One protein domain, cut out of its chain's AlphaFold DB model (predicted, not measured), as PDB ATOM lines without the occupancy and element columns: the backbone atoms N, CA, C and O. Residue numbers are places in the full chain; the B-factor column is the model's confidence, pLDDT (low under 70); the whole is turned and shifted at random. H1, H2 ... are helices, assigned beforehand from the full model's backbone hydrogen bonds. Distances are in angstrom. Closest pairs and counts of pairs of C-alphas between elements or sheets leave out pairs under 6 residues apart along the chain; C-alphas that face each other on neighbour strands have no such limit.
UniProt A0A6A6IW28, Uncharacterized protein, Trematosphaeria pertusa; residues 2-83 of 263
ATOM      1  N   LYS A   2     253.798 172.378 232.428       48.72
ATOM      2  CA  LYS A   2     255.117 172.157 233.074       48.72
ATOM      3  C   LYS A   2     255.534 170.677 233.214       48.72
ATOM      4  O   LYS A   2     256.697 170.354 233.020       48.72
ATOM      5  N   SER A   3     254.589 169.778 233.486       50.94
ATOM      6  CA  SER A   3     254.827 168.331 233.634       50.94
ATOM      7  C   SER A   3     255.159 167.612 232.319       50.94
ATOM      8  O   SER A   3     255.984 166.706 232.305       50.94
ATOM      9  N   LEU A   4     254.567 168.043 231.203       53.16
ATOM     10  CA  LEU A   4     254.849 167.490 229.873       53.16
ATOM     11  C   LEU A   4     256.244 167.912 229.388       53.16
ATOM     12  O   LEU A   4     256.985 167.119 228.821       53.16
ATOM     13  N   LEU A   5     256.630 169.142 229.717       56.19
ATOM     14  CA  LEU A   5     257.940 169.707 229.424       56.19
ATOM     15  C   LEU A   5     259.058 168.974 230.197       56.19
ATOM     16  O   LEU A   5     260.082 168.627 229.617       56.19
ATOM     17  N   GLN A   6     258.821 168.621 231.467       61.66
ATOM     18  CA  GLN A   6     259.756 167.792 232.241       61.66
ATOM     19  C   GLN A   6     259.900 166.367 231.688       61.66
ATOM     20  O   GLN A   6     261.008 165.837 231.677       61.66
ATOM     21  N   ALA A   7     258.820 165.758 231.189       57.53
ATOM     22  CA  ALA A   7     258.875 164.414 230.614       57.53
ATOM     23  C   ALA A   7     259.699 164.358 229.312       57.53
ATOM     24  O   ALA A   7     260.452 163.407 229.110       57.53
ATOM     25  N   ILE A   8     259.612 165.387 228.461       58.41
ATOM     26  CA  ILE A   8     260.402 165.479 227.217       58.41
ATOM     27  C   ILE A   8     261.889 165.665 227.526       58.41
ATOM     28  O   ILE A   8     262.726 164.992 226.925       58.41
ATOM     29  N   ILE A   9     262.214 166.541 228.485       58.88
ATOM     30  CA  ILE A   9     263.598 166.755 228.925       58.88
ATOM     31  C   ILE A   9     264.179 165.437 229.451       58.88
ATOM     32  O   ILE A   9     265.268 165.045 229.038       58.88
ATOM     33  N   LEU A  10     263.420 164.707 230.277       54.59
ATOM     34  CA  LEU A  10     263.868 163.445 230.865       54.59
ATOM     35  C   LEU A  10     264.074 162.334 229.816       54.59
ATOM     36  O   LEU A  10     265.004 161.535 229.940       54.59
ATOM     37  N   ALA A  11     263.250 162.302 228.762       53.41
ATOM     38  CA  ALA A  11     263.370 161.330 227.674       53.41
ATOM     39  C   ALA A  11     264.568 161.611 226.745       53.41
ATOM     40  O   ALA A  11     265.229 160.668 226.315       53.41
ATOM     41  N   CYS A  12     264.903 162.881 226.480       51.50
ATOM     42  CA  CYS A  12     266.083 163.228 225.675       51.50
ATOM     43  C   CYS A  12     267.408 162.968 226.415       51.50
ATOM     44  O   CYS A  12     268.406 162.628 225.785       51.50
ATOM     45  N   THR A  13     267.433 163.054 227.750       53.09
ATOM     46  CA  THR A  13     268.658 162.834 228.544       53.09
ATOM     47  C   THR A  13     269.089 161.368 228.680       53.09
ATOM     48  O   THR A  13     270.225 161.096 229.070       53.09
ATOM     49  N   ALA A  14     268.237 160.395 228.347       51.38
ATOM     50  CA  ALA A  14     268.561 158.981 228.560       51.38
ATOM     51  C   ALA A  14     269.619 158.430 227.582       51.38
ATOM     52  O   ALA A  14     270.333 157.496 227.937       51.38
ATOM     53  N   ALA A  15     269.756 159.013 226.385       50.75
ATOM     54  CA  ALA A  15     270.686 158.524 225.362       50.75
ATOM     55  C   ALA A  15     272.062 159.223 225.374       50.75
ATOM     56  O   ALA A  15     273.036 158.644 224.906       50.75
ATOM     57  N   ALA A  16     272.160 160.432 225.940       50.69
ATOM     58  CA  ALA A  16     273.362 161.275 225.858       50.69
ATOM     59  C   ALA A  16     274.096 161.491 227.202       50.69
ATOM     60  O   ALA A  16     275.069 162.242 227.280       50.69
ATOM     61  N   SER A  17     273.641 160.857 228.287       50.59
ATOM     62  CA  SER A  17     274.038 161.210 229.662       50.59
ATOM     63  C   SER A  17     275.378 160.653 230.151       50.59
ATOM     64  O   SER A  17     275.770 160.955 231.275       50.59
ATOM     65  N   ALA A  18     276.121 159.887 229.349       54.91
ATOM     66  CA  ALA A  18     277.347 159.256 229.841       54.91
ATOM     67  C   ALA A  18     278.551 160.213 229.970       54.91
ATOM     68  O   ALA A  18     279.528 159.846 230.622       54.91
ATOM     69  N   GLN A  19     278.513 161.415 229.375       62.16
ATOM     70  CA  GLN A  19     279.736 162.223 229.221       62.16
ATOM     71  C   GLN A  19     279.611 163.731 229.478       62.16
ATOM     72  O   GLN A  19     280.637 164.400 229.587       62.16
ATOM     73  N   LEU A  20     278.401 164.280 229.613       72.25
ATOM     74  CA  LEU A  20     278.194 165.717 229.831       72.25
ATOM     75  C   LEU A  20     277.688 166.010 231.243       72.25
ATOM     76  O   LEU A  20     276.754 165.361 231.713       72.25
ATOM     77  N   ASN A  21     278.273 167.023 231.886       87.44
ATOM     78  CA  ASN A  21     277.846 167.526 233.192       87.44
ATOM     79  C   ASN A  21     276.357 167.947 233.147       87.44
ATOM     80  O   ASN A  21     275.922 168.578 232.179       87.44
ATOM     81  N   SER A  22     275.574 167.596 234.174       82.44
ATOM     82  CA  SER A  22     274.127 167.855 234.245       82.44
ATOM     83  C   SER A  22     273.776 169.332 234.068       82.44
ATOM     84  O   SER A  22     272.773 169.658 233.436       82.44
ATOM     85  N   ASP A  23     274.638 170.226 234.553       85.00
ATOM     86  CA  ASP A  23     274.432 171.676 234.461       85.00
ATOM     87  C   ASP A  23     274.537 172.180 233.013       85.00
ATOM     88  O   ASP A  23     273.796 173.068 232.579       85.00
ATOM     89  N   VAL A  24     275.421 171.559 232.226       84.06
ATOM     90  CA  VAL A  24     275.592 171.860 230.799       84.06
ATOM     91  C   VAL A  24     274.387 171.356 230.013       84.06
ATOM     92  O   VAL A  24     273.872 172.075 229.161       84.06
ATOM     93  N   GLN A  25     273.877 170.164 230.336       81.81
ATOM     94  CA  GLN A  25     272.678 169.621 229.689       81.81
ATOM     95  C   GLN A  25     271.450 170.509 229.930       81.81
ATOM     96  O   GLN A  25     270.718 170.806 228.986       81.81
ATOM     97  N   ALA A  26     271.248 170.983 231.164       83.88
ATOM     98  CA  ALA A  26     270.154 171.896 231.496       83.88
ATOM     99  C   ALA A  26     270.273 173.233 230.745       83.88
ATOM    100  O   ALA A  26     269.281 173.740 230.216       83.88
ATOM    101  N   SER A  27     271.494 173.766 230.637       87.31
ATOM    102  CA  SER A  27     271.767 175.004 229.898       87.31
ATOM    103  C   SER A  27     271.491 174.842 228.400       87.31
ATOM    104  O   SER A  27     270.788 175.661 227.810       87.31
ATOM    105  N   VAL A  28     271.956 173.747 227.788       84.62
ATOM    106  CA  VAL A  28     271.712 173.436 226.368       84.62
ATOM    107  C   VAL A  28     270.221 173.232 226.091       84.62
ATOM    108  O   VAL A  28     269.701 173.767 225.114       84.62
ATOM    109  N   ALA A  29     269.511 172.517 226.967       84.38
ATOM    110  CA  ALA A  29     268.072 172.308 226.833       84.38
ATOM    111  C   ALA A  29     267.290 173.629 226.901       84.38
ATOM    112  O   ALA A  29     266.379 173.843 226.101       84.38
ATOM    113  N   SER A  30     267.669 174.536 227.809       87.69
ATOM    114  CA  SER A  30     267.044 175.857 227.910       87.69
ATOM    115  C   SER A  30     267.241 176.678 226.635       87.69
ATOM    116  O   SER A  30     266.293 177.297 226.161       87.69
ATOM    117  N   VAL A  31     268.447 176.660 226.058       88.81
ATOM    118  CA  VAL A  31     268.745 177.385 224.813       88.81
ATOM    119  C   VAL A  31     267.974 176.792 223.630       88.81
ATOM    120  O   VAL A  31     267.388 177.536 222.843       88.81
ATOM    121  N   LEU A  32     267.900 175.461 223.529       84.12
ATOM    122  CA  LEU A  32     267.125 174.782 222.485       84.12
ATOM    123  C   LEU A  32     265.629 175.105 222.574       84.12
ATOM    124  O   LEU A  32     265.002 175.335 221.544       84.12
ATOM    125  N   MET A  33     265.061 175.193 223.781       83.25
ATOM    126  CA  MET A  33     263.657 175.585 223.951       83.25
ATOM    127  C   MET A  33     263.356 176.999 223.461       83.25
ATOM    128  O   MET A  33     262.249 177.248 222.994       83.25
ATOM    129  N   THR A  34     264.304 177.926 223.598       89.88
ATOM    130  CA  THR A  34     264.117 179.310 223.143       89.88
ATOM    131  C   THR A  34     264.413 179.491 221.660       89.88
ATOM    132  O   THR A  34     263.845 180.381 221.039       89.88
ATOM    133  N   ALA A  35     265.295 178.662 221.098       87.19
ATOM    134  CA  ALA A  35     265.688 178.754 219.698       87.19
ATOM    135  C   ALA A  35     264.666 178.087 218.770       87.19
ATOM    136  O   ALA A  35     264.379 178.608 217.697       87.19
ATOM    137  N   ILE A  36     264.100 176.942 219.162       87.44
ATOM    138  CA  ILE A  36     263.194 176.184 218.297       87.44
ATOM    139  C   ILE A  36     261.822 176.883 218.248       87.44
ATOM    140  O   ILE A  36     261.190 177.056 219.293       87.44
ATOM    141  N   PRO A  37     261.310 177.239 217.052       91.19
ATOM    142  CA  PRO A  37     259.973 177.800 216.914       91.19
ATOM    143  C   PRO A  37     258.911 176.877 217.534       91.19
ATOM    144  O   PRO A  37     259.001 175.653 217.384       91.19
ATOM    145  N   PRO A  38     257.864 177.419 218.180       87.44
ATOM    146  CA  PRO A  38     256.840 176.611 218.847       87.44
ATOM    147  C   PRO A  38     256.133 175.627 217.901       87.44
ATOM    148  O   PRO A  38     255.746 174.544 218.331       87.44
ATOM    149  N   GLU A  39     256.040 175.954 216.609       88.38
ATOM    150  CA  GLU A  39     255.516 175.062 215.564       88.38
ATOM    151  C   GLU A  39     256.382 173.803 215.382       88.38
ATOM    152  O   GLU A  39     255.877 172.681 215.326       88.38
ATOM    153  N   SER A  40     257.710 173.963 215.364       90.00
ATOM    154  CA  SER A  40     258.650 172.841 215.269       90.00
ATOM    155  C   SER A  40     258.647 171.992 216.540       90.00
ATOM    156  O   SER A  40     258.781 170.773 216.455       90.00
ATOM    157  N   LEU A  41     258.433 172.609 217.711       86.44
ATOM    158  CA  LEU A  41     258.267 171.872 218.966       86.44
ATOM    159  C   LEU A  41     257.022 170.989 218.948       86.44
ATOM    160  O   LEU A  41     257.101 169.853 219.402       86.44
ATOM    161  N   GLN A  42     255.895 171.474 218.418       88.69
ATOM    162  CA  GLN A  42     254.679 170.664 218.296       88.69
ATOM    163  C   GLN A  42     254.891 169.476 217.357       88.69
ATOM    164  O   GLN A  42     254.560 168.352 217.719       88.69
ATOM    165  N   LEU A  43     255.519 169.700 216.201       86.06
ATOM    166  CA  LEU A  43     255.860 168.639 215.250       86.06
ATOM    167  C   LEU A  43     256.793 167.589 215.864       86.06
ATOM    168  O   LEU A  43     256.533 166.394 215.741       86.06
ATOM    169  N   ALA A  44     257.823 168.025 216.591       83.69
ATOM    170  CA  ALA A  44     258.726 167.131 217.308       83.69
ATOM    171  C   ALA A  44     258.015 166.349 218.428       83.69
ATOM    172  O   ALA A  44     258.344 165.193 218.680       83.69
ATOM    173  N   LEU A  45     257.025 166.959 219.086       81.50
ATOM    174  CA  LEU A  45     256.212 166.325 220.127       81.50
ATOM    175  C   LEU A  45     255.236 165.289 219.571       81.50
ATOM    176  O   LEU A  45     255.069 164.223 220.158       81.50
ATOM    177  N   THR A  46     254.578 165.609 218.459       90.75
ATOM    178  CA  THR A  46     253.605 164.729 217.808       90.75
ATOM    179  C   THR A  46     254.295 163.601 217.048       90.75
ATOM    180  O   THR A  46     253.786 162.483 217.024       90.75
ATOM    181  N   ASN A  47     255.450 163.869 216.432       87.44
ATOM    182  CA  ASN A  47     256.191 162.894 215.645       87.44
ATOM    183  C   ASN A  47     257.708 163.159 215.682       87.44
ATOM    184  O   ASN A  47     258.315 163.668 214.735       87.44
ATOM    185  N   SER A  48     258.331 162.764 216.793       80.50
ATOM    186  CA  SER A  48     259.772 162.915 217.026       80.50
ATOM    187  C   SER A  48     260.636 162.184 215.989       80.50
ATOM    188  O   SER A  48     261.706 162.671 215.612       80.50
ATOM    189  N   ALA A  49     260.166 161.040 215.483       78.44
ATOM    190  CA  ALA A  49     260.868 160.254 214.471       78.44
ATOM    191  C   ALA A  49     260.912 160.971 213.112       78.44
ATOM    192  O   ALA A  49     261.973 161.066 212.501       78.44
ATOM    193  N   SER A  50     259.789 161.528 212.650       83.19
ATOM    194  CA  SER A  50     259.768 162.283 211.392       83.19
ATOM    195  C   SER A  50     260.560 163.582 211.491       83.19
ATOM    196  O   SER A  50     261.328 163.880 210.581       83.19
ATOM    197  N   PHE A  51     260.447 164.308 212.608       86.44
ATOM    198  CA  PHE A  51     261.212 165.536 212.823       86.44
ATOM    199  C   PHE A  51     262.726 165.289 212.773       86.44
ATOM    200  O   PHE A  51     263.453 166.014 212.100       86.44
ATOM    201  N   SER A  52     263.210 164.240 213.446       81.19
ATOM    202  CA  SER A  52     264.637 163.894 213.428       81.19
ATOM    203  C   SER A  52     265.124 163.450 212.046       81.19
ATOM    204  O   SER A  52     266.209 163.862 211.636       81.19
ATOM    205  N   ALA A  53     264.330 162.676 211.299       82.69
ATOM    206  CA  ALA A  53     264.668 162.272 209.934       82.69
ATOM    207  C   ALA A  53     264.736 163.466 208.965       82.69
ATOM    208  O   ALA A  53     265.661 163.558 208.157       82.69
ATOM    209  N   GLU A  54     263.790 164.401 209.062       87.94
ATOM    210  CA  GLU A  54     263.778 165.621 208.251       87.94
ATOM    211  C   GLU A  54     264.956 166.532 208.608       87.94
ATOM    212  O   GLU A  54     265.674 166.988 207.720       87.94
ATOM    213  N   LEU A  55     265.229 166.714 209.903       83.75
ATOM    214  CA  LEU A  55     266.373 167.485 210.382       83.75
ATOM    215  C   LEU A  55     267.701 166.878 209.902       83.75
ATOM    216  O   LEU A  55     268.556 167.604 209.398       83.75
ATOM    217  N   ALA A  56     267.861 165.555 209.986       81.50
ATOM    218  CA  ALA A  56     269.040 164.852 209.480       81.50
ATOM    219  C   ALA A  56     269.197 164.992 207.956       81.50
ATOM    220  O   ALA A  56     270.310 165.195 207.462       81.50
ATOM    221  N   SER A  57     268.088 164.928 207.210       88.56
ATOM    222  CA  SER A  57     268.067 165.155 205.762       88.56
ATOM    223  C   SER A  57     268.490 166.586 205.413       88.56
ATOM    224  O   SER A  57     269.362 166.787 204.570       88.56
ATOM    225  N   LEU A  58     267.960 167.584 206.126       87.88
ATOM    226  CA  LEU A  58     268.301 169.000 205.970       87.88
ATOM    227  C   LEU A  58     269.779 169.286 206.268       87.88
ATOM    228  O   LEU A  58     270.438 169.977 205.492       87.88
ATOM    229  N   LEU A  59     270.317 168.707 207.347       84.94
ATOM    230  CA  LEU A  59     271.740 168.779 207.700       84.94
ATOM    231  C   LEU A  59     272.623 168.162 206.610       84.94
ATOM    232  O   LEU A  59     273.622 168.761 206.219       84.94
ATOM    233  N   SER A  60     272.227 167.004 206.077       86.88
ATOM    234  CA  SER A  60     272.953 166.319 204.997       86.88
ATOM    235  C   SER A  60     272.896 167.091 203.675       86.88
ATOM    236  O   SER A  60     273.852 167.079 202.906       86.88
ATOM    237  N   ALA A  61     271.789 167.793 203.427       93.25
ATOM    238  CA  ALA A  61     271.601 168.654 202.265       93.25
ATOM    239  C   ALA A  61     272.274 170.034 202.406       93.25
ATOM    240  O   ALA A  61     272.260 170.812 201.456       93.25
ATOM    241  N   GLY A  62     272.832 170.367 203.577       92.25
ATOM    242  CA  GLY A  62     273.403 171.688 203.868       92.25
ATOM    243  C   GLY A  62     272.366 172.797 204.104       92.25
ATOM    244  O   GLY A  62     272.740 173.953 204.304       92.25
ATOM    245  N   ASN A  63     271.073 172.466 204.137       93.56
ATOM    246  CA  ASN A  63     269.977 173.412 204.342       93.56
ATOM    247  C   ASN A  63     269.609 173.483 205.826       93.56
ATOM    248  O   ASN A  63     268.604 172.926 206.260       93.56
ATOM    249  N   THR A  64     270.433 174.158 206.630       91.00
ATOM    250  CA  THR A  64     270.140 174.314 208.062       91.00
ATOM    251  C   THR A  64     269.024 175.344 208.297       91.00
ATOM    252  O   THR A  64     269.063 176.432 207.714       91.00
ATOM    253  N   PRO A  65     268.019 175.041 209.145       90.19
ATOM    254  CA  PRO A  65     266.992 176.010 209.520       90.19
ATOM    255  C   PRO A  65     267.597 177.272 210.137       90.19
ATOM    256  O   PRO A  65     268.626 177.208 210.808       90.19
ATOM    257  N   GLN A  66     266.934 178.419 209.984       91.56
ATOM    258  CA  GLN A  66     267.490 179.687 210.462       91.56
ATOM    259  C   GLN A  66     267.681 179.698 211.997       91.56
ATOM    260  O   GLN A  66     268.755 180.049 212.473       91.56
ATOM    261  N   TRP A  67     266.751 179.123 212.767       91.06
ATOM    262  CA  TRP A  67     266.932 178.954 214.217       91.06
ATOM    263  C   TRP A  67     268.170 178.124 214.600       91.06
ATOM    264  O   TRP A  67     268.749 178.326 215.665       91.06
ATOM    265  N   TYR A  68     268.587 177.185 213.743       90.56
ATOM    266  CA  TYR A  68     269.800 176.401 213.959       90.56
ATOM    267  C   TYR A  68     271.041 177.267 213.729       90.56
ATOM    268  O   TYR A  68     272.031 177.138 214.443       90.56
ATOM    269  N   GLN A  69     270.986 178.181 212.756       92.06
ATOM    270  CA  GLN A  69     272.039 179.162 212.495       92.06
ATOM    271  C   GLN A  69     272.174 180.181 213.634       92.06
ATOM    272  O   GLN A  69     273.292 180.604 213.922       92.06
ATOM    273  N   ASP A  70     271.085 180.495 214.331       93.31
ATOM    274  CA  ASP A  70     271.078 181.422 215.468       93.31
ATOM    275  C   ASP A  70     271.562 180.785 216.784       93.31
ATOM    276  O   ASP A  70     271.785 181.482 217.776       93.31
ATOM    277  N   LEU A  71     271.778 179.463 216.812       91.38
ATOM    278  CA  LEU A  71     272.341 178.799 217.986       91.38
ATOM    279  C   LEU A  71     273.771 179.294 218.277       91.38
ATOM    280  O   LEU A  71     274.592 179.392 217.353       91.38
ATOM    281  N   PRO A  72     274.120 179.503 219.562       93.69
ATOM    282  CA  PRO A  72     275.499 179.738 219.974       93.69
ATOM    283  C   PRO A  72     276.434 178.632 219.468       93.69
ATOM    284  O   PRO A  72     276.060 177.455 219.432       93.69
ATOM    285  N   SER A  73     277.670 178.997 219.107       92.06
ATOM    286  CA  SER A  73     278.682 178.060 218.595       92.06
ATOM    287  C   SER A  73     278.902 176.866 219.522       92.06
ATOM    288  O   SER A  73     279.010 175.738 219.049       92.06
ATOM    289  N   ASP A  74     278.880 177.095 220.834       90.44
ATOM    290  CA  ASP A  74     279.094 176.053 221.840       90.44
ATOM    291  C   ASP A  74     278.011 174.971 221.752       90.44
ATOM    292  O   ASP A  74     278.306 173.775 221.736       90.44
ATOM    293  N   VAL A  75     276.750 175.375 221.567       90.44
ATOM    294  CA  VAL A  75     275.624 174.443 221.410       90.44
ATOM    295  C   VAL A  75     275.729 173.678 220.093       90.44
ATOM    296  O   VAL A  75     275.515 172.465 220.068       90.44
ATOM    297  N   LYS A  76     276.121 174.352 219.005       88.12
ATOM    298  CA  LYS A  76     276.340 173.702 217.703       88.12
ATOM    299  C   LYS A  76     277.416 172.619 217.778       88.12
ATOM    300  O   LYS A  76     277.236 171.554 217.200       88.12
ATOM    301  N   THR A  77     278.503 172.861 218.512       88.62
ATOM    302  CA  THR A  77     279.589 171.875 218.676       88.62
ATOM    303  C   THR A  77     279.190 170.683 219.549       88.62
ATOM    304  O   THR A  77     279.678 169.574 219.334       88.62
ATOM    305  N   LEU A  78     278.263 170.885 220.492       84.75
ATOM    306  CA  LEU A  78     277.747 169.843 221.381       84.75
ATOM    307  C   LEU A  78     276.658 168.978 220.736       84.75
ATOM    308  O   LEU A  78     276.492 167.825 221.126       84.75
ATOM    309  N   LEU A  79     275.920 169.490 219.747       81.44
ATOM    310  CA  LEU A  79     274.823 168.751 219.110       81.44
ATOM    311  C   LEU A  79     275.251 167.403 218.499       81.44
ATOM    312  O   LEU A  79     274.596 166.408 218.803       81.44
ATOM    313  N   PRO A  80     276.354 167.307 217.729       79.44
ATOM    314  CA  PRO A  80     276.865 166.021 217.248       79.44
ATOM    315  C   PRO A  80     277.332 165.075 218.363       79.44
ATOM    316  O   PRO A  80     277.376 163.869 218.153       79.44
ATOM    317  N   GLN A  81     277.701 165.601 219.538       78.12
ATOM    318  CA  GLN A  81     278.080 164.777 220.693       78.12
ATOM    319  C   GLN A  81     276.858 164.244 221.448       78.12
ATOM    320  O   GLN A  81     276.897 163.134 221.969       78.12
ATOM    321  N   LEU A  82     275.778 165.030 221.509       68.75
ATOM    322  CA  LEU A  82     274.505 164.657 222.134       68.75
ATOM    323  C   LEU A  82     273.695 163.698 221.256       68.75
ATOM    324  O   LEU A  82     273.036 162.792 221.761       68.75
ATOM    325  N   TYR A  83     273.771 163.899 219.945       66.06
ATOM    326  CA  TYR A  83     273.195 163.039 218.927       66.06
ATOM    327  C   TYR A  83     274.335 162.543 218.052       66.06
ATOM    328  O   TYR A  83     274.470 163.010 216.915       66.06
TER     329      TYR A  83
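Overview. This is residues 2 to 83 of the 263 residues of an uncharacterized protein of Trematosphaeria pertusa (UniProt A0A6A6IW28). Six helices stand round a middle that none fills; H3 and H4 make a corner. The domain is all helix, with 82 residues printed. It is compact, with a radius of gyration of the C-alphas of 12.6 A, spanning 32 by 27 by 21 A.

Arrangement. H1, residues 2 to 16, H5, 66 to 69, and H6, 73 to 82, are close to H2, 22 to 35, but not clearly touching. H3, 38 to 46, touches H4, 48 to 60, only at the corner, C-alphas 44 and 51 being 5.4 A apart. H1 and H6 only just touch, only at their ends, with 3 C-alpha pairs within 8 A. Every O i to N i+4 pair in H2, H3 and H4 is within hydrogen-bond range, 8 of 11 in H1, 4 of 6 in H6.

Along the chain. H1 runs 22.4 A from C-alpha 2 (255.117, 172.157, 233.074); H6 ends at C-alpha 82 (274.505, 164.657, 222.134).

Size, cuts and confidence. The printed part has no cut; pLDDT is under 70 at residues 2 to 19 and 82 to 83.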